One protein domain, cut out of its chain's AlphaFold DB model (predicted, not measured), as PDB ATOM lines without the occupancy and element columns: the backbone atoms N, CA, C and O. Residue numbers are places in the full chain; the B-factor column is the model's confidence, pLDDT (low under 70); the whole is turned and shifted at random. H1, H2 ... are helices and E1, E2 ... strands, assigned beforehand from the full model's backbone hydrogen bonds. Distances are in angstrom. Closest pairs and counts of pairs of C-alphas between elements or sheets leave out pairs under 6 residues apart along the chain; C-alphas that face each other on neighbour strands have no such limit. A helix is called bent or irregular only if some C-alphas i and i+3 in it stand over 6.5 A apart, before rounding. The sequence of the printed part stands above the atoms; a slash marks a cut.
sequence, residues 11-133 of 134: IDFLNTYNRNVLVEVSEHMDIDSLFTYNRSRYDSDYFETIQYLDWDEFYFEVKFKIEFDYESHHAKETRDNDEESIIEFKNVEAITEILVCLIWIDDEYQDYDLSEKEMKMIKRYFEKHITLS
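This is residues 11 to 133 of the 134 residues of an uncharacterized protein of Chryseobacterium sp. CECT 9293 (UniProt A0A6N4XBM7). A long, curled trough of three long bent strands, E2, E3 and E4, with the short E5 beside E4 at one end, bends round a small parallel pair of strands, E1 and E6; H3 packs along E4, and H1 packs on H3. The link from E3 to E4 and the turn from E4 to E5 lie at opposite ends of the longest axis, and the short H2 only grazes the sheet. The printed part has 123 residues, with three named helices and six named strands in the order H1 E1 H2 E2 E3 E4 E5 H3 E6, and its class is mixed, helices and strands. The larger sheet has the order E2, E3, E4, E5, all antiparallel. The whole is loose, with a radius of gyration of the C-alphas of 18.3 A, and a rod in outline, spanning 62 by 27 by 23 A.

E4, residues 84 to 105, is the longest strand, 48.1 A from its first C-alpha at (-44.118, -52.748, -26.901) to its last. E3, residues 58 to 75, measures 43.2 A, and E2, residues 40 to 54, 37.2 A. E5 is residues 108 to 111. E1, residues 21 to 24, and E6, residues 130 to 133, form the second sheet; C-alpha 133 is at (-30.680, -45.404, -21.479). H3, residues 116 to 126, measures 15.7 A. H1 is residues 11 to 17, beginning at C-alpha 11 (-12.426, -36.133, -7.602), and H2 is residues 31 to 34.

E2, E3, E4 and E5 form a meander, each strand the antiparallel neighbour of the one before. The sheet is twisted and curled like part of a barrel; E2 bends by 73 degrees at residue 43, E3 by 73 degrees at 61 and E4 by 83 degrees at 95. In the hairpin E2 and E3, N 49 and O 64 are 2.9 A apart, within hydrogen-bond range; in the hairpin E3 and E4, N 65 and O 95 are at 3.0 A; in the hairpin E4 and E5, N 103 and O 110 are at 2.9 A. E1 and E6 are parallel at 26 degrees, with N 131 and O 21 at 2.9 A. The closest C-alphas of E4 and E6, those of Phe 89 and Leu 132, are 6.6 A apart. H3 is on the larger sheet, its height over the sheet 6.3 A; it lies over E4 and runs along the strands, at 27 degrees to E4 on the local plane, and the closest C-alphas of E4 and H3, those of Thr 96 and Lys 123, are 5.4 A apart. H1 is not on this sheet but touches H3, at a shallow tilt of 31 degrees, the same way, closest at the C-alphas of Ile 11 and Ile 122, 5.7 A. H2 only grazes the sheet, with its residues 31 to 34, and is apart from H1 and H3. In H1 and H3 every O i to N i+4 pair is within hydrogen-bond range; H2 is too short for such a pair.

The C-alphas farthest apart, those of Arg 79 and Asp 106, are 62.1 A apart. The printed part has no cut, and none of its links is long. Mean pLDDT of the printed part is 91.3; residue 81 alone is under 70.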
ATOM      1  N   ILE A  11     -11.990 -34.824  -8.103       94.25
ATOM      2  CA  ILE A  11     -12.426 -36.133  -7.602       94.25
ATOM      3  C   ILE A  11     -13.238 -36.066  -6.299       94.25
ATOM      4  O   ILE A  11     -14.137 -36.881  -6.091       94.25
ATOM      5  N   ASP A  12     -12.943 -35.119  -5.412       92.00
ATOM      6  CA  ASP A  12     -13.675 -34.972  -4.154       92.00
ATOM      7  C   ASP A  12     -15.067 -34.377  -4.420       92.00
ATOM      8  O   ASP A  12     -16.046 -34.852  -3.841       92.00
ATOM      9  N   PHE A  13     -15.177 -33.448  -5.375       92.06
ATOM     10  CA  PHE A  13     -16.446 -32.972  -5.928       92.06
ATOM     11  C   PHE A  13     -17.292 -34.131  -6.475       92.06
ATOM     12  O   PHE A  13     -18.419 -34.345  -6.022       92.06
ATOM     13  N   LEU A  14     -16.731 -34.941  -7.381       94.56
ATOM     14  CA  LEU A  14     -17.432 -36.078  -7.986       94.56
ATOM     15  C   LEU A  14     -17.977 -37.046  -6.927       94.56
ATOM     16  O   LEU A  14     -19.158 -37.389  -6.941       94.56
ATOM     17  N   ASN A  15     -17.140 -37.437  -5.963       93.06
ATOM     18  CA  ASN A  15     -17.549 -38.347  -4.893       93.06
ATOM     19  C   ASN A  15     -18.588 -37.728  -3.947       93.06
ATOM     20  O   ASN A  15     -19.476 -38.437  -3.481       93.06
ATOM     21  N   THR A  16     -18.486 -36.429  -3.654       93.12
ATOM     22  CA  THR A  16     -19.402 -35.738  -2.732       93.12
ATOM     23  C   THR A  16     -20.804 -35.626  -3.319       93.12
ATOM     24  O   THR A  16     -21.784 -35.864  -2.612       93.12
ATOM     25  N   TYR A  17     -20.906 -35.293  -4.606       91.25
ATOM     26  CA  TYR A  17     -22.190 -35.070  -5.274       91.25
ATOM     27  C   TYR A  17     -22.718 -36.294  -6.029       91.25
ATOM     28  O   TYR A  17     -23.812 -36.229  -6.587       91.25
ATOM     29  N   ASN A  18     -21.971 -37.403  -6.031       92.31
ATOM     30  CA  ASN A  18     -22.328 -38.663  -6.684       92.31
ATOM     31  C   ASN A  18     -22.819 -38.463  -8.132       92.31
ATOM     32  O   ASN A  18     -23.902 -38.916  -8.512       92.31
ATOM     33  N   ARG A  19     -22.041 -37.710  -8.916       93.88
ATOM     34  CA  ARG A  19     -22.377 -37.369 -10.299       93.88
ATOM     35  C   ARG A  19     -22.371 -38.625 -11.175       93.88
ATOM     36  O   ARG A  19     -21.381 -39.343 -11.241       93.88
ATOM     37  N   ASN A  20     -23.483 -38.882 -11.853       94.25
ATOM     38  CA  ASN A  20     -23.633 -40.002 -12.778       94.25
ATOM     39  C   ASN A  20     -23.653 -39.471 -14.218       94.25
ATOM     40  O   ASN A  20     -24.186 -38.389 -14.468       94.25
ATOM     41  N   VAL A  21     -23.064 -40.226 -15.136       96.25
ATOM     42  CA  VAL A  21     -23.067 -39.965 -16.573       96.25
ATOM     43  C   VAL A  21     -24.151 -40.834 -17.196       96.25
ATOM     44  O   VAL A  21     -24.010 -42.053 -17.280       96.25
ATOM     45  N   LEU A  22     -25.242 -40.204 -17.614       95.44
ATOM     46  CA  LEU A  22     -26.273 -40.860 -18.408       95.44
ATOM     47  C   LEU A  22     -25.920 -40.709 -19.887       95.44
ATOM     48  O   LEU A  22     -25.601 -39.604 -20.318       95.44
ATOM     49  N   VAL A  23     -25.972 -41.805 -20.635       96.06
ATOM     50  CA  VAL A  23     -25.741 -41.807 -22.082       96.06
ATOM     51  C   VAL A  23     -26.947 -42.429 -22.772       96.06
ATOM     52  O   VAL A  23     -27.271 -43.591 -22.521       96.06
ATOM     53  N   GLU A  24     -27.587 -41.649 -23.639       95.06
ATOM     54  CA  GLU A  24     -28.685 -42.102 -24.493       95.06
ATOM     55  C   GLU A  24     -28.109 -42.856 -25.697       95.06
ATOM     56  O   GLU A  24     -27.341 -42.326 -26.499       95.06
ATOM     57  N   VAL A  25     -28.438 -44.142 -25.800       93.44
ATOM     58  CA  VAL A  25     -27.876 -45.039 -26.814       93.44
ATOM     59  C   VAL A  25     -28.395 -44.674 -28.206       93.44
ATOM     60  O   VAL A  25     -27.627 -44.721 -29.171       93.44
ATOM     61  N   SER A  26     -29.651 -44.234 -28.318       92.12
ATOM     62  CA  SER A  26     -30.244 -43.774 -29.581       92.12
ATOM     63  C   SER A  26     -29.543 -42.560 -30.212       92.12
ATOM     64  O   SER A  26     -29.623 -42.371 -31.428       92.12
ATOM     65  N   GLU A  27     -28.787 -41.766 -29.445       92.50
ATOM     66  CA  GLU A  27     -27.971 -40.665 -29.982       92.50
ATOM     67  C   GLU A  27     -26.690 -41.147 -30.686       92.50
ATOM     68  O   GLU A  27     -26.006 -40.377 -31.372       92.50
ATOM     69  N   HIS A  28     -26.324 -42.416 -30.504       92.00
ATOM     70  CA  HIS A  28     -25.034 -42.964 -30.926       92.00
ATOM     71  C   HIS A  28     -25.162 -44.151 -31.874       92.00
ATOM     72  O   HIS A  28     -24.252 -44.405 -32.669       92.00
ATOM     73  N   MET A  29     -26.290 -44.852 -31.835       89.75
ATOM     74  CA  MET A  29     -26.576 -45.965 -32.723       89.75
ATOM     75  C   MET A  29     -28.061 -46.053 -33.066       89.75
ATOM     76  O   MET A  29     -28.918 -45.523 -32.370       89.75
ATOM     77  N   ASP A  30     -28.356 -46.754 -34.157       87.62
ATOM     78  CA  ASP A  30     -29.728 -47.056 -34.548       87.62
ATOM     79  C   ASP A  30     -30.319 -48.095 -33.584       87.62
ATOM     80  O   ASP A  30     -30.040 -49.292 -33.703       87.62
ATOM     81  N   ILE A  31     -31.102 -47.636 -32.609       84.12
ATOM     82  CA  ILE A  31     -31.678 -48.490 -31.567       84.12
ATOM     83  C   ILE A  31     -32.655 -49.527 -32.139       84.12
ATOM     84  O   ILE A  31     -32.726 -50.650 -31.639       84.12
ATOM     85  N   ASP A  32     -33.304 -49.223 -33.270       84.00
ATOM     86  CA  ASP A  32     -34.190 -50.161 -33.965       84.00
ATOM     87  C   ASP A  32     -33.421 -51.393 -34.464       84.00
ATOM     88  O   ASP A  32     -33.960 -52.502 -34.518       84.00
ATOM     89  N   SER A  33     -32.127 -51.234 -34.769       83.00
ATOM     90  CA  SER A  33     -31.252 -52.342 -35.172       83.00
ATOM     91  C   SER A  33     -30.964 -53.340 -34.039       83.00
ATOM     92  O   SER A  33     -30.563 -54.486 -34.298       83.00
ATOM     93  N   LEU A  34     -31.203 -52.940 -32.784       83.94
ATOM     94  CA  LEU A  34     -31.054 -53.798 -31.610       83.94
ATOM     95  C   LEU A  34     -32.264 -54.716 -31.422       83.94
ATOM     96  O   LEU A  34     -32.127 -55.796 -30.836       83.94
ATOM     97  N   PHE A  35     -33.431 -54.354 -31.956       82.62
ATOM     98  CA  PHE A  35     -34.640 -55.162 -31.862       82.62
ATOM     99  C   PHE A  35     -34.691 -56.281 -32.905       82.62
ATOM    100  O   PHE A  35     -34.165 -56.196 -34.013       82.62
ATOM    101  N   THR A  36     -35.364 -57.377 -32.549       73.94
ATOM    102  CA  THR A  36     -35.735 -58.428 -33.503       73.94
ATOM    103  C   THR A  36     -37.239 -58.629 -33.461       73.94
ATOM    104  O   THR A  36     -37.814 -58.850 -32.401       73.94
ATOM    105  N   TYR A  37     -37.880 -58.590 -34.626       74.69
ATOM    106  CA  TYR A  37     -39.335 -58.639 -34.728       74.69
ATOM    107  C   TYR A  37     -39.950 -59.868 -34.032       74.69
ATOM    108  O   TYR A  37     -39.631 -61.014 -34.379       74.69
ATOM    109  N   ASN A  38     -40.885 -59.618 -33.106       73.12
ATOM    110  CA  ASN A  38     -41.629 -60.623 -32.336       73.12
ATOM    111  C   ASN A  38     -40.745 -61.635 -31.581       73.12
ATOM    112  O   ASN A  38     -41.106 -62.815 -31.482       73.12
ATOM    113  N   ARG A  39     -39.566 -61.216 -31.103       76.44
ATOM    114  CA  ARG A  39     -38.622 -62.074 -30.371       76.44
ATOM    115  C   ARG A  39     -37.791 -61.282 -29.368       76.44
ATOM    116  O   ARG A  39     -37.617 -60.077 -29.500       76.44
ATOM    117  N   SER A  40     -37.227 -62.020 -28.421       81.25
ATOM    118  CA  SER A  40     -36.153 -61.547 -27.555       81.25
ATOM    119  C   SER A  40     -34.799 -61.749 -28.237       81.25
ATOM    120  O   SER A  40     -34.571 -62.810 -28.837       81.25
ATOM    121  N   ARG A  41     -33.894 -60.778 -28.128       84.62
ATOM    122  CA  ARG A  41     -32.489 -60.899 -28.546       84.62
ATOM    123  C   ARG A  41     -31.578 -60.639 -27.354       84.62
ATOM    124  O   ARG A  41     -31.855 -59.752 -26.560       84.62
ATOM    125  N   TYR A  42     -30.503 -61.417 -27.272       86.88
ATOM    126  CA  TYR A  42     -29.401 -61.230 -26.333       86.88
ATOM    127  C   TYR A  42     -28.133 -61.082 -27.159       86.88
ATOM    128  O   TYR A  42     -27.824 -61.985 -27.942       86.88
ATOM    129  N   ASP A  43     -27.443 -59.960 -27.025       91.94
ATOM    130  CA  ASP A  43     -26.236 -59.678 -27.799       91.94
ATOM    131  C   ASP A  43     -25.322 -58.701 -27.055       91.94
ATOM    132  O   ASP A  43     -25.685 -58.194 -25.990       91.94
ATOM    133  N   SER A  44     -24.154 -58.442 -27.640       91.56
ATOM    134  CA  SER A  44     -23.197 -57.440 -27.167       91.56
ATOM    135  C   SER A  44     -22.946 -56.406 -28.261       91.56
ATOM    136  O   SER A  44     -22.809 -56.765 -29.432       91.56
ATOM    137  N   ASP A  45     -22.838 -55.134 -27.889       94.69
ATOM    138  CA  ASP A  45     -22.490 -54.053 -28.814       94.69
ATOM    139  C   ASP A  45     -21.561 -53.019 -28.160       94.69
ATOM    140  O   ASP A  45     -21.227 -53.107 -26.973       94.69
ATOM    141  N   TYR A  46     -21.087 -52.060 -28.954       95.44
ATOM    142  CA  TYR A  46     -20.235 -50.981 -28.477       95.44
ATOM    143  C   TYR A  46     -20.379 -49.701 -29.301       95.44
ATOM    144  O   TYR A  46     -20.637 -49.727 -30.504       95.44
ATOM    145  N   PHE A  47     -20.101 -48.563 -28.669       96.31
ATOM    146  CA  PHE A  47     -19.920 -47.293 -29.370       96.31
ATOM    147  C   PHE A  47     -18.886 -46.399 -28.675       96.31
ATOM    148  O   PHE A  47     -18.463 -46.640 -27.543       96.31
ATOM    149  N   GLU A  48     -18.453 -45.354 -29.379       97.38
ATOM    150  CA  GLU A  48     -17.615 -44.289 -28.828       97.38
ATOM    151  C   GLU A  48     -18.386 -42.970 -28.827       97.38
ATOM    152  O   GLU A  48     -19.067 -42.645 -29.797       97.38
ATOM    153  N   THR A  49     -18.254 -42.195 -27.754       97.19
ATOM    154  CA  THR A  49     -18.920 -40.897 -27.602       97.19
ATOM    155  C   THR A  49     -18.030 -39.900 -26.861       97.19
ATOM    156  O   THR A  49     -17.092 -40.285 -26.157       97.19
ATOM    157  N   ILE A  50     -18.308 -38.609 -27.033       97.56
ATOM    158  CA  ILE A  50     -17.719 -37.524 -26.246       97.56
ATOM    159  C   ILE A  50     -18.854 -36.876 -25.461       97.56
ATOM    160  O   ILE A  50     -19.844 -36.450 -26.047       97.56
ATOM    161  N   GLN A  51     -18.691 -36.803 -24.146       97.38
ATOM    162  CA  GLN A  51     -19.650 -36.216 -23.221       97.38
ATOM    163  C   GLN A  51     -19.110 -34.898 -22.674       97.38
ATOM    164  O   GLN A  51     -17.946 -34.807 -22.269       97.38
ATOM    165  N   TYR A  52     -19.984 -33.896 -22.654       96.81
ATOM    166  CA  TYR A  52     -19.717 -32.547 -22.167       96.81
ATOM    167  C   TYR A  52     -20.445 -32.367 -20.833       96.81
ATOM    168  O   TYR A  52     -21.641 -32.088 -20.795       96.81
ATOM    169  N   LEU A  53     -19.734 -32.609 -19.735       96.56
ATOM    170  CA  LEU A  53     -20.302 -32.708 -18.394       96.56
ATOM    171  C   LEU A  53     -20.084 -31.392 -17.654       96.56
ATOM    172  O   LEU A  53     -19.023 -31.177 -17.068       96.56
ATOM    173  N   ASP A  54     -21.087 -30.524 -17.695       95.00
ATOM    174  CA  ASP A  54     -21.081 -29.246 -16.989       95.00
ATOM    175  C   ASP A  54     -21.870 -29.345 -15.677       95.00
ATOM    176  O   ASP A  54     -23.091 -29.527 -15.680       95.00
ATOM    177  N   TRP A  55     -21.166 -29.280 -14.545       91.94
ATOM    178  CA  TRP A  55     -21.744 -29.448 -13.210       91.94
ATOM    179  C   TRP A  55     -21.475 -28.259 -12.288       91.94
ATOM    180  O   TRP A  55     -21.239 -28.447 -11.090       91.94
ATOM    181  N   ASP A  56     -21.561 -27.054 -12.847       85.31
ATOM    182  CA  ASP A  56     -21.382 -25.752 -12.194       85.31
ATOM    183  C   ASP A  56     -19.943 -25.504 -11.720       85.31
ATOM    184  O   ASP A  56     -19.262 -24.619 -12.218       85.31
ATOM    185  N   GLU A  57     -19.459 -26.285 -10.754       90.88
ATOM    186  CA  GLU A  57     -18.129 -26.109 -10.158       90.88
ATOM    187  C   GLU A  57     -17.025 -26.666 -11.058       90.88
ATOM    188  O   GLU A  57     -15.928 -26.114 -11.129       90.88
ATOM    189  N   PHE A  58     -17.333 -27.756 -11.760       94.44
ATOM    190  CA  PHE A  58     -16.421 -28.407 -12.684       94.44
ATOM    191  C   PHE A  58     -17.095 -28.679 -14.017       94.44
ATOM    192  O   PHE A  58     -18.248 -29.110 -14.077       94.44
ATOM    193  N   TYR A  59     -16.303 -28.508 -15.066       95.50
ATOM    194  CA  TYR A  59     -16.635 -28.907 -16.421       95.50
ATOM    195  C   TYR A  59     -15.659 -29.982 -16.894       95.50
ATOM    196  O   TYR A  59     -14.449 -29.874 -16.669       95.50
ATOM    197  N   PHE A  60     -16.171 -31.010 -17.567       97.75
ATOM    198  CA  PHE A  60     -15.357 -32.059 -18.170       97.75
ATOM    199  C   PHE A  60     -15.736 -32.295 -19.629       97.75
ATOM    200  O   PHE A  60     -16.911 -32.449 -19.955       97.75
ATOM    201  N   GLU A  61     -14.723 -32.450 -20.477       98.06
ATOM    202  CA  GLU A  61     -14.874 -33.121 -21.769       98.06
ATOM    203  C   GLU A  61     -14.292 -34.520 -21.643       98.06
ATOM    204  O   GLU A  61     -13.100 -34.692 -21.354       98.06
ATOM    205  N   VAL A  62     -15.133 -35.531 -21.834       98.25
ATOM    206  CA  VAL A  62     -14.758 -36.920 -21.591       98.25
ATOM    207  C   VAL A  62     -15.084 -37.762 -22.805       98.25
ATOM    208  O   VAL A  62     -16.230 -37.828 -23.237       98.25
ATOM    209  N   LYS A  63     -14.075 -38.446 -23.340       98.38
ATOM    210  CA  LYS A  63     -14.281 -39.482 -24.342       98.38
ATOM    211  C   LYS A  63     -14.532 -40.814 -23.642       98.38
ATOM    212  O   LYS A  63     -13.718 -41.263 -22.830       98.38
ATOM    213  N   PHE A  64     -15.627 -41.460 -24.018       98.25
ATOM    214  CA  PHE A  64     -15.972 -42.809 -23.597       98.25
ATOM    215  C   PHE A  64     -15.934 -43.758 -24.785       98.25
ATOM    216  O   PHE A  64     -16.468 -43.461 -25.852       98.25
ATOM    217  N   LYS A  65     -15.339 -44.928 -24.572       98.12
ATOM    218  CA  LYS A  65     -15.639 -46.126 -25.354       98.12
ATOM    219  C   LYS A  65     -16.459 -47.045 -24.461       98.12
ATOM    220  O   LYS A  65     -15.954 -47.429 -23.408       98.12
ATOM    221  N   ILE A  66     -17.688 -47.351 -24.862       97.94
ATOM    222  CA  ILE A  66     -18.653 -48.096 -24.053       97.94
ATOM    223  C   ILE A  66     -18.952 -49.419 -24.741       97.94
ATOM    224  O   ILE A  66     -19.314 -49.433 -25.914       97.94
ATOM    225  N   GLU A  67     -18.791 -50.506 -24.002       97.19
ATOM    226  CA  GLU A  67     -19.160 -51.865 -24.387       97.19
ATOM    227  C   GLU A  67     -20.283 -52.321 -23.449       97.19
ATOM    228  O   GLU A  67     -20.264 -52.018 -22.253       97.19
ATOM    229  N   PHE A  68     -21.299 -52.991 -23.984       96.19
ATOM    230  CA  PHE A  68     -22.443 -53.426 -23.190       96.19
ATOM    231  C   PHE A  68     -23.095 -54.669 -23.786       96.19
ATOM    232  O   PHE A  68     -23.125 -54.868 -25.001       96.19
ATOM    233  N   ASP A  69     -23.670 -55.477 -22.905       95.00
ATOM    234  CA  ASP A  69     -24.634 -56.498 -23.282       95.00
ATOM    235  C   ASP A  69     -26.034 -55.890 -23.258       95.00
ATOM    236  O   ASP A  69     -26.322 -54.967 -22.489       95.00
ATOM    237  N   TYR A  70     -26.941 -56.427 -24.060       93.81
ATOM    238  CA  TYR A  70     -28.332 -56.009 -24.010       93.81
ATOM    239  C   TYR A  70     -29.292 -57.166 -24.242       93.81
ATOM    240  O   TYR A  70     -29.002 -58.144 -24.937       93.81
ATOM    241  N   GLU A  71     -30.465 -57.028 -23.638       92.00
ATOM    242  CA  GLU A  71     -31.623 -57.860 -23.898       92.00
ATOM    243  C   GLU A  71     -32.728 -56.974 -24.464       92.00
ATOM    244  O   GLU A  71     -33.196 -56.066 -23.783       92.00
ATOM    245  N   SER A  72     -33.129 -57.219 -25.708       90.19
ATOM    246  CA  SER A  72     -34.197 -56.463 -26.362       90.19
ATOM    247  C   SER A  72     -35.424 -57.339 -26.575       90.19
ATOM    248  O   SER A  72     -35.311 -58.505 -26.959       90.19
ATOM    249  N   HIS A  73     -36.605 -56.775 -26.337       87.31
ATOM    250  CA  HIS A  73     -37.898 -57.410 -26.572       87.31
ATOM    251  C   HIS A  73     -38.751 -56.495 -27.431       87.31
ATOM    252  O   HIS A  73     -38.996 -55.351 -27.060       87.31
ATOM    253  N   HIS A  74     -39.210 -57.013 -28.569       83.94
ATOM    254  CA  HIS A  74     -40.148 -56.321 -29.450       83.94
ATOM    255  C   HIS A  74     -41.392 -57.183 -29.646       83.94
ATOM    256  O   HIS A  74     -41.300 -58.314 -30.141       83.94
ATOM    257  N   ALA A  75     -42.548 -56.662 -29.247       78.25
ATOM    258  CA  ALA A  75     -43.845 -57.285 -29.450       78.25
ATOM    259  C   ALA A  75     -44.703 -56.377 -30.327       78.25
ATOM    260  O   ALA A  75     -45.065 -55.274 -29.930       78.25
ATOM    261  N   LYS A  76     -45.053 -56.850 -31.527       73.81
ATOM    262  CA  LYS A  76     -45.938 -56.093 -32.409       73.81
ATOM    263  C   LYS A  76     -47.345 -55.975 -31.831       73.81
ATOM    264  O   LYS A  76     -47.883 -56.953 -31.308       73.81
ATOM    265  N   GLU A  77     -47.962 -54.826 -32.092       75.88
ATOM    266  CA  GLU A  77     -49.384 -54.578 -31.874       75.88
ATOM    267  C   GLU A  77     -50.248 -55.752 -32.374       75.88
ATOM    268  O   GLU A  77     -50.182 -56.203 -33.528       75.88
ATOM    269  N   THR A  78     -51.087 -56.250 -31.475       72.69
ATOM    270  CA  THR A  78     -52.167 -57.183 -31.792       72.69
ATOM    271  C   THR A  78     -53.499 -56.486 -31.556       72.69
ATOM    272  O   THR A  78     -53.560 -55.414 -30.974       72.69
ATOM    273  N   ARG A  79     -54.613 -57.104 -31.966       72.00
ATOM    274  CA  ARG A  79     -55.953 -56.528 -31.755       72.00
ATOM    275  C   ARG A  79     -56.254 -56.185 -30.282       72.00
ATOM    276  O   ARG A  79     -57.135 -55.365 -30.044       72.00
ATOM    277  N   ASP A  80     -55.549 -56.820 -29.346       73.38
ATOM    278  CA  ASP A  80     -55.788 -56.718 -27.908       73.38
ATOM    279  C   ASP A  80     -54.636 -56.046 -27.125       73.38
ATOM    280  O   ASP A  80     -54.840 -55.765 -25.949       73.38
ATOM    281  N   ASN A  81     -53.476 -55.761 -27.742       65.94
ATOM    282  CA  ASN A  81     -52.302 -55.151 -27.087       65.94
ATOM    283  C   ASN A  81     -51.568 -54.190 -28.034       65.94
ATOM    284  O   ASN A  81     -51.355 -54.548 -29.194       65.94
ATOM    285  N   ASP A  82     -51.115 -53.052 -27.506       77.25
ATOM    286  CA  ASP A  82     -50.264 -52.082 -28.208       77.25
ATOM    287  C   ASP A  82     -48.869 -52.667 -28.527       77.25
ATOM    288  O   ASP A  82     -48.476 -53.710 -27.999       77.25
ATOM    289  N   GLU A  83     -48.130 -52.022 -29.433       78.19
ATOM    290  CA  GLU A  83     -46.728 -52.366 -29.703       78.19
ATOM    291  C   GLU A  83     -45.847 -51.993 -28.502       78.19
ATOM    292  O   GLU A  83     -45.892 -50.862 -28.020       78.19
ATOM    293  N   GLU A  84     -45.033 -52.939 -28.031       78.94
ATOM    294  CA  GLU A  84     -44.118 -52.748 -26.901       78.94
ATOM    295  C   GLU A  84     -42.683 -53.067 -27.331       78.94
ATOM    296  O   GLU A  84     -42.403 -54.141 -27.873       78.94
ATOM    297  N   SER A  85     -41.774 -52.125 -27.070       83.12
ATOM    298  CA  SER A  85     -40.335 -52.247 -27.314       83.12
ATOM    299  C   SER A  85     -39.600 -51.915 -26.021       83.12
ATOM    300  O   SER A  85     -39.840 -50.861 -25.437       83.12
ATOM    301  N   ILE A  86     -38.775 -52.838 -25.528       87.50
ATOM    302  CA  ILE A  86     -38.012 -52.675 -24.283       87.50
ATOM    303  C   ILE A  86     -36.583 -53.158 -24.513       87.50
ATOM    304  O   ILE A  86     -36.387 -54.272 -25.005       87.50
ATOM    305  N   ILE A  87     -35.596 -52.359 -24.105       90.75
ATOM    306  CA  ILE A  87     -34.186 -52.760 -24.040       90.75
ATOM    307  C   ILE A  87     -33.697 -52.682 -22.597       90.75
ATOM    308  O   ILE A  87     -33.845 -51.671 -21.915       90.75
ATOM    309  N   GLU A  88     -33.067 -53.759 -22.138       92.44
ATOM    310  CA  GLU A  88     -32.341 -53.804 -20.876       92.44
ATOM    311  C   GLU A  88     -30.836 -53.885 -21.140       92.44
ATOM    312  O   GLU A  88     -30.344 -54.904 -21.630       92.44
ATOM    313  N   PHE A  89     -30.092 -52.845 -20.759       94.81
ATOM    314  CA  PHE A  89     -28.628 -52.840 -20.818       94.81
ATOM    315  C   PHE A  89     -28.016 -53.561 -19.610       94.81
ATOM    316  O   PHE A  89     -28.430 -53.372 -18.463       94.81
ATOM    317  N   LYS A  90     -27.015 -54.405 -19.865       94.25
ATOM    318  CA  LYS A  90     -26.332 -55.269 -18.890       94.25
ATOM    319  C   LYS A  90     -24.824 -55.185 -19.119       94.25
ATOM    320  O   LYS A  90     -24.376 -54.847 -20.205       94.25
ATOM    321  N   ASN A  91     -24.041 -55.483 -18.080       94.88
ATOM    322  CA  ASN A  91     -22.572 -55.522 -18.149       94.88
ATOM    323  C   ASN A  91     -21.951 -54.294 -18.848       94.88
ATOM    324  O   ASN A  91     -21.065 -54.434 -19.680       94.88
ATOM    325  N   VAL A  92     -22.449 -53.094 -18.527       96.38
ATOM    326  CA  VAL A  92     -21.941 -51.848 -19.109       96.38
ATOM    327  C   VAL A  92     -20.526 -51.602 -18.594       96.38
ATOM    328  O   VAL A  92     -20.317 -51.404 -17.395       96.38
ATOM    329  N   GLU A  93     -19.566 -51.598 -19.510       96.62
ATOM    330  CA  GLU A  93     -18.168 -51.292 -19.248       96.62
ATOM    331  C   GLU A  93     -17.743 -50.091 -20.091       96.62
ATOM    332  O   GLU A  93     -18.083 -49.974 -21.268       96.62
ATOM    333  N   ALA A  94     -16.978 -49.180 -19.494       97.00
ATOM    334  CA  ALA A  94     -16.441 -48.027 -20.197       97.00
ATOM    335  C   ALA A  94     -14.923 -47.949 -20.047       97.00
ATOM    336  O   ALA A  94     -14.363 -48.255 -18.995       97.00
ATOM    337  N   ILE A  95     -14.264 -47.474 -21.100       97.69
ATOM    338  CA  ILE A  95     -12.883 -46.994 -21.062       97.69
ATOM    339  C   ILE A  95     -12.932 -45.476 -21.190       97.69
ATOM    340  O   ILE A  95     -13.518 -44.950 -22.139       97.69
ATOM    341  N   THR A  96     -12.305 -44.785 -20.237       98.00
ATOM    342  CA  THR A  96     -12.424 -43.327 -20.109       98.00
ATOM    343  C   THR A  96     -11.133 -42.581 -20.448       98.00
ATOM    344  O   THR A  96     -10.044 -42.862 -19.928       98.00
ATOM    345  N   GLU A  97     -11.270 -41.527 -21.245       98.00
ATOM    346  CA  GLU A  97     -10.237 -40.528 -21.494       98.00
ATOM    347  C   GLU A  97     -10.764 -39.125 -21.166       98.00
ATOM    348  O   GLU A  97     -11.755 -38.678 -21.732       98.00
ATOM    349  N   ILE A  98     -10.101 -38.429 -20.237       97.62
ATOM    350  CA  ILE A  98     -10.422 -37.034 -19.912       97.62
ATOM    351  C   ILE A  98      -9.650 -36.161 -20.890       97.62
ATOM    352  O   ILE A  98      -8.417 -36.206 -20.899       97.62
ATOM    353  N   LEU A  99     -10.374 -35.406 -21.706       97.31
ATOM    354  CA  LEU A  99      -9.804 -34.495 -22.692       97.31
ATOM    355  C   LEU A  99      -9.580 -33.115 -22.075       97.31
ATOM    356  O   LEU A  99      -8.523 -32.519 -22.265       97.31
ATOM    357  N   VAL A 100     -10.559 -32.647 -21.297       97.06
ATOM    358  CA  VAL A 100     -10.554 -31.335 -20.645       97.06
ATOM    359  C   VAL A 100     -11.143 -31.465 -19.243       97.06
ATOM    360  O   VAL A 100     -12.085 -32.227 -19.022       97.06
ATOM    361  N   CYS A 101     -10.588 -30.712 -18.298       96.94
ATOM    362  CA  CYS A 101     -11.169 -30.490 -16.981       96.94
ATOM    363  C   CYS A 101     -10.976 -29.020 -16.617       96.94
ATOM    364  O   CYS A 101      -9.842 -28.544 -16.590       96.94
ATOM    365  N   LEU A 102     -12.073 -28.313 -16.360       95.62
ATOM    366  CA  LEU A 102     -12.067 -26.909 -15.958       95.62
ATOM    367  C   LEU A 102     -12.744 -26.762 -14.597       95.62
ATOM    368  O   LEU A 102     -13.632 -27.542 -14.255       95.62
ATOM    369  N   ILE A 103     -12.342 -25.738 -13.855       94.38
ATOM    370  CA  ILE A 103     -12.952 -25.323 -12.590       94.38
ATOM    371  C   ILE A 103     -13.555 -23.925 -12.750       94.38
ATOM    372  O   ILE A 103     -12.961 -23.070 -13.409       94.38
ATOM    373  N   TRP A 104     -14.728 -23.692 -12.168       91.50
ATOM    374  CA  TRP A 104     -15.388 -22.387 -12.168       91.50
ATOM    375  C   TRP A 104     -14.885 -21.523 -11.005       91.50
ATOM    376  O   TRP A 104     -15.125 -21.834  -9.837       91.50
ATOM    377  N   ILE A 105     -14.169 -20.441 -11.315       89.69
ATOM    378  CA  ILE A 105     -13.584 -19.511 -10.338       89.69
ATOM    379  C   ILE A 105     -13.792 -18.084 -10.847       89.69
ATOM    380  O   ILE A 105     -13.529 -17.804 -12.009       89.69
ATOM    381  N   ASP A 106     -14.234 -17.174  -9.974       89.12
ATOM    382  CA  ASP A 106     -14.390 -15.744 -10.290       89.12
ATOM    383  C   ASP A 106     -15.230 -15.464 -11.561       89.12
ATOM    384  O   ASP A 106     -14.911 -14.580 -12.354       89.12
ATOM    385  N   ASP A 107     -16.332 -16.205 -11.725       87.62
ATOM    386  CA  ASP A 107     -17.275 -16.118 -12.855       87.62
ATOM    387  C   ASP A 107     -16.698 -16.525 -14.232       87.62
ATOM    388  O   ASP A 107     -17.239 -16.150 -15.278       87.62
ATOM    389  N   GLU A 108     -15.627 -17.323 -14.250       92.06
ATOM    390  CA  GLU A 108     -15.060 -17.906 -15.469       92.06
ATOM    391  C   GLU A 108     -14.542 -19.342 -15.267       92.06
ATOM    392  O   GLU A 108     -14.169 -19.752 -14.166       92.06
ATOM    393  N   TYR A 109     -14.488 -20.121 -16.355       91.56
ATOM    394  CA  TYR A 109     -13.808 -21.418 -16.351       91.56
ATOM    395  C   TYR A 109     -12.304 -21.241 -16.531       91.56
ATOM    396  O   TYR A 109     -11.847 -20.564 -17.454       91.56
ATOM    397  N   GLN A 110     -11.543 -21.932 -15.691       93.25
ATOM    398  CA  GLN A 110     -10.088 -21.995 -15.762       93.25
ATOM    399  C   GLN A 110      -9.630 -23.450 -15.868       93.25
ATOM    400  O   GLN A 110     -10.261 -24.343 -15.301       93.25
ATOM    401  N   ASP A 111      -8.523 -23.691 -16.577       93.31
ATOM    402  CA  ASP A 111      -7.928 -25.028 -16.691       93.31
ATOM    403  C   ASP A 111      -7.611 -25.601 -15.306       93.31
ATOM    404  O   ASP A 111      -6.827 -25.042 -14.532       93.31
ATOM    405  N   TYR A 112      -8.207 -26.754 -15.006       90.44
ATOM    406  CA  TYR A 112      -7.950 -27.492 -13.785       90.44
ATOM    407  C   TYR A 112      -6.809 -28.485 -14.039       90.44
ATOM    408  O   TYR A 112      -7.021 -29.574 -14.574       90.44
ATOM    409  N   ASP A 113      -5.577 -28.085 -13.705       89.69
ATOM    410  CA  ASP A 113      -4.349 -28.867 -13.932       89.69
ATOM    411  C   ASP A 113      -4.359 -30.199 -13.155       89.69
ATOM    412  O   ASP A 113      -3.927 -30.306 -12.000       89.69
ATOM    413  N   LEU A 114      -4.899 -31.237 -13.796       91.06
ATOM    414  CA  LEU A 114      -5.067 -32.558 -13.209       91.06
ATOM    415  C   LEU A 114      -3.722 -33.258 -13.016       91.06
ATOM    416  O   LEU A 114      -3.063 -33.686 -13.965       91.06
ATOM    417  N   SER A 115      -3.377 -33.532 -11.757       91.88
ATOM    418  CA  SER A 115      -2.271 -34.445 -11.459       91.88
ATOM    419  C   SER A 115      -2.530 -35.844 -12.037       91.88
ATOM    420  O   SER A 115      -3.665 -36.325 -12.050       91.88
ATOM    421  N   GLU A 116      -1.476 -36.579 -12.415       92.62
ATOM    422  CA  GLU A 116      -1.619 -37.952 -12.937       92.62
ATOM    423  C   GLU A 116      -2.407 -38.882 -12.000       92.62
ATOM    424  O   GLU A 116      -3.101 -39.804 -12.439       92.62
ATOM    425  N   LYS A 117      -2.265 -38.674 -10.685       93.38
ATOM    426  CA  LYS A 117      -2.978 -39.456  -9.676       93.38
ATOM    427  C   LYS A 117      -4.470 -39.144  -9.711       93.38
ATOM    428  O   LYS A 117      -5.271 -40.073  -9.674       93.38
ATOM    429  N   GLU A 118      -4.827 -37.868  -9.769       93.94
ATOM    430  CA  GLU A 118      -6.219 -37.425  -9.796       93.94
ATOM    431  C   GLU A 118      -6.901 -37.823 -11.101       93.94
ATOM    432  O   GLU A 118      -7.953 -38.452 -11.060       93.94
ATOM    433  N   MET A 119      -6.225 -37.629 -12.233       95.75
ATOM    434  CA  MET A 119      -6.639 -38.125 -13.545       95.75
ATOM    435  C   MET A 119      -7.023 -39.614 -13.498       95.75
ATOM    436  O   MET A 119      -8.098 -40.009 -13.945       95.75
ATOM    437  N   LYS A 120      -6.179 -40.466 -12.896       96.31
ATOM    438  CA  LYS A 120      -6.470 -41.904 -12.736       96.31
ATOM    439  C   LYS A 120      -7.681 -42.175 -11.841       96.31
ATOM    440  O   LYS A 120      -8.374 -43.168 -12.055       96.31
ATOM    441  N   MET A 121      -7.907 -41.357 -10.816       96.81
ATOM    442  CA  MET A 121      -9.053 -41.517  -9.919       96.81
ATOM    443  C   MET A 121     -10.357 -41.082 -10.592       96.81
ATOM    444  O   MET A 121     -11.345 -41.794 -10.460       96.81
ATOM    445  N   ILE A 122     -10.341 -39.985 -11.353       96.75
ATOM    446  CA  ILE A 122     -11.497 -39.477 -12.105       96.75
ATOM    447  C   ILE A 122     -11.890 -40.437 -13.225       96.75
ATOM    448  O   ILE A 122     -13.064 -40.765 -13.350       96.75
ATOM    449  N   LYS A 123     -10.921 -40.982 -13.976       97.88
ATOM    450  CA  LYS A 123     -11.206 -42.027 -14.977       97.88
ATOM    451  C   LYS A 123     -11.973 -43.193 -14.358       97.88
ATOM    452  O   LYS A 123     -13.086 -43.486 -14.765       97.88
ATOM    453  N   ARG A 124     -11.440 -43.762 -13.274       97.44
ATOM    454  CA  ARG A 124     -12.100 -44.848 -12.527       97.44
ATOM    455  C   ARG A 124     -13.446 -44.457 -11.930       97.44
ATOM    456  O   ARG A 124     -14.246 -45.340 -11.637       97.44
ATOM    457  N   TYR A 125     -13.644 -43.174 -11.641       97.75
ATOM    458  CA  TYR A 125     -14.922 -42.674 -11.174       97.75
ATOM    459  C   TYR A 125     -15.949 -42.778 -12.300       97.75
ATOM    460  O   TYR A 125     -16.937 -43.485 -12.122       97.75
ATOM    461  N   PHE A 126     -15.688 -42.185 -13.468       97.88
ATOM    462  CA  PHE A 126     -16.631 -42.233 -14.588       97.88
ATOM    463  C   PHE A 126     -16.883 -43.650 -15.106       97.88
ATOM    464  O   PHE A 126     -18.033 -44.003 -15.330       97.88
ATOM    465  N   GLU A 127     -15.857 -44.506 -15.169       97.19
ATOM    466  CA  GLU A 127     -16.006 -45.923 -15.559       97.19
ATOM    467  C   GLU A 127     -16.997 -46.696 -14.669       97.19
ATOM    468  O   GLU A 127     -17.546 -47.708 -15.087       97.19
ATOM    469  N   LYS A 128     -17.232 -46.234 -13.433       96.56
ATOM    470  CA  LYS A 128     -18.173 -46.844 -12.478       96.56
ATOM    471  C   LYS A 128     -19.520 -46.135 -12.382       96.56
ATOM    472  O   LYS A 128     -20.432 -46.679 -11.767       96.56
ATOM    473  N   HIS A 129     -19.614 -44.921 -12.908       96.69
ATOM    474  CA  HIS A 129     -20.785 -44.054 -12.796       96.69
ATOM    475  C   HIS A 129     -21.249 -43.657 -14.193       96.69
ATOM    476  O   HIS A 129     -21.509 -42.486 -14.451       96.69
ATOM    477  N   ILE A 130     -21.291 -44.639 -15.093       96.31
ATOM    478  CA  ILE A 130     -21.927 -44.518 -16.394       96.31
ATOM    479  C   ILE A 130     -23.170 -45.397 -16.408       96.31
ATOM    480  O   ILE A 130     -23.174 -46.508 -15.873       96.31
ATOM    481  N   THR A 131     -24.253 -44.882 -16.965       95.75
ATOM    482  CA  THR A 131     -25.522 -45.592 -17.117       95.75
ATOM    483  C   THR A 131     -26.020 -45.375 -18.536       95.75
ATOM    484  O   THR A 131     -25.952 -44.259 -19.045       95.75
ATOM    485  N   LEU A 132     -26.507 -46.441 -19.166       95.69
ATOM    486  CA  LEU A 132     -27.131 -46.370 -20.483       95.69
ATOM    487  C   LEU A 132     -28.648 -46.251 -20.347       95.69
ATOM    488  O   LEU A 132     -29.250 -46.918 -19.501       95.69
ATOM    489  N   SER A 133     -29.243 -45.431 -21.203       93.81
ATOM    490  CA  SER A 133     -30.680 -45.404 -21.479       93.81
ATOM    491  C   SER A 133     -30.927 -45.533 -22.976       93.81
ATOM    492  O   SER A 133     -30.023 -45.307 -23.775       93.81
TER     493      SER A 133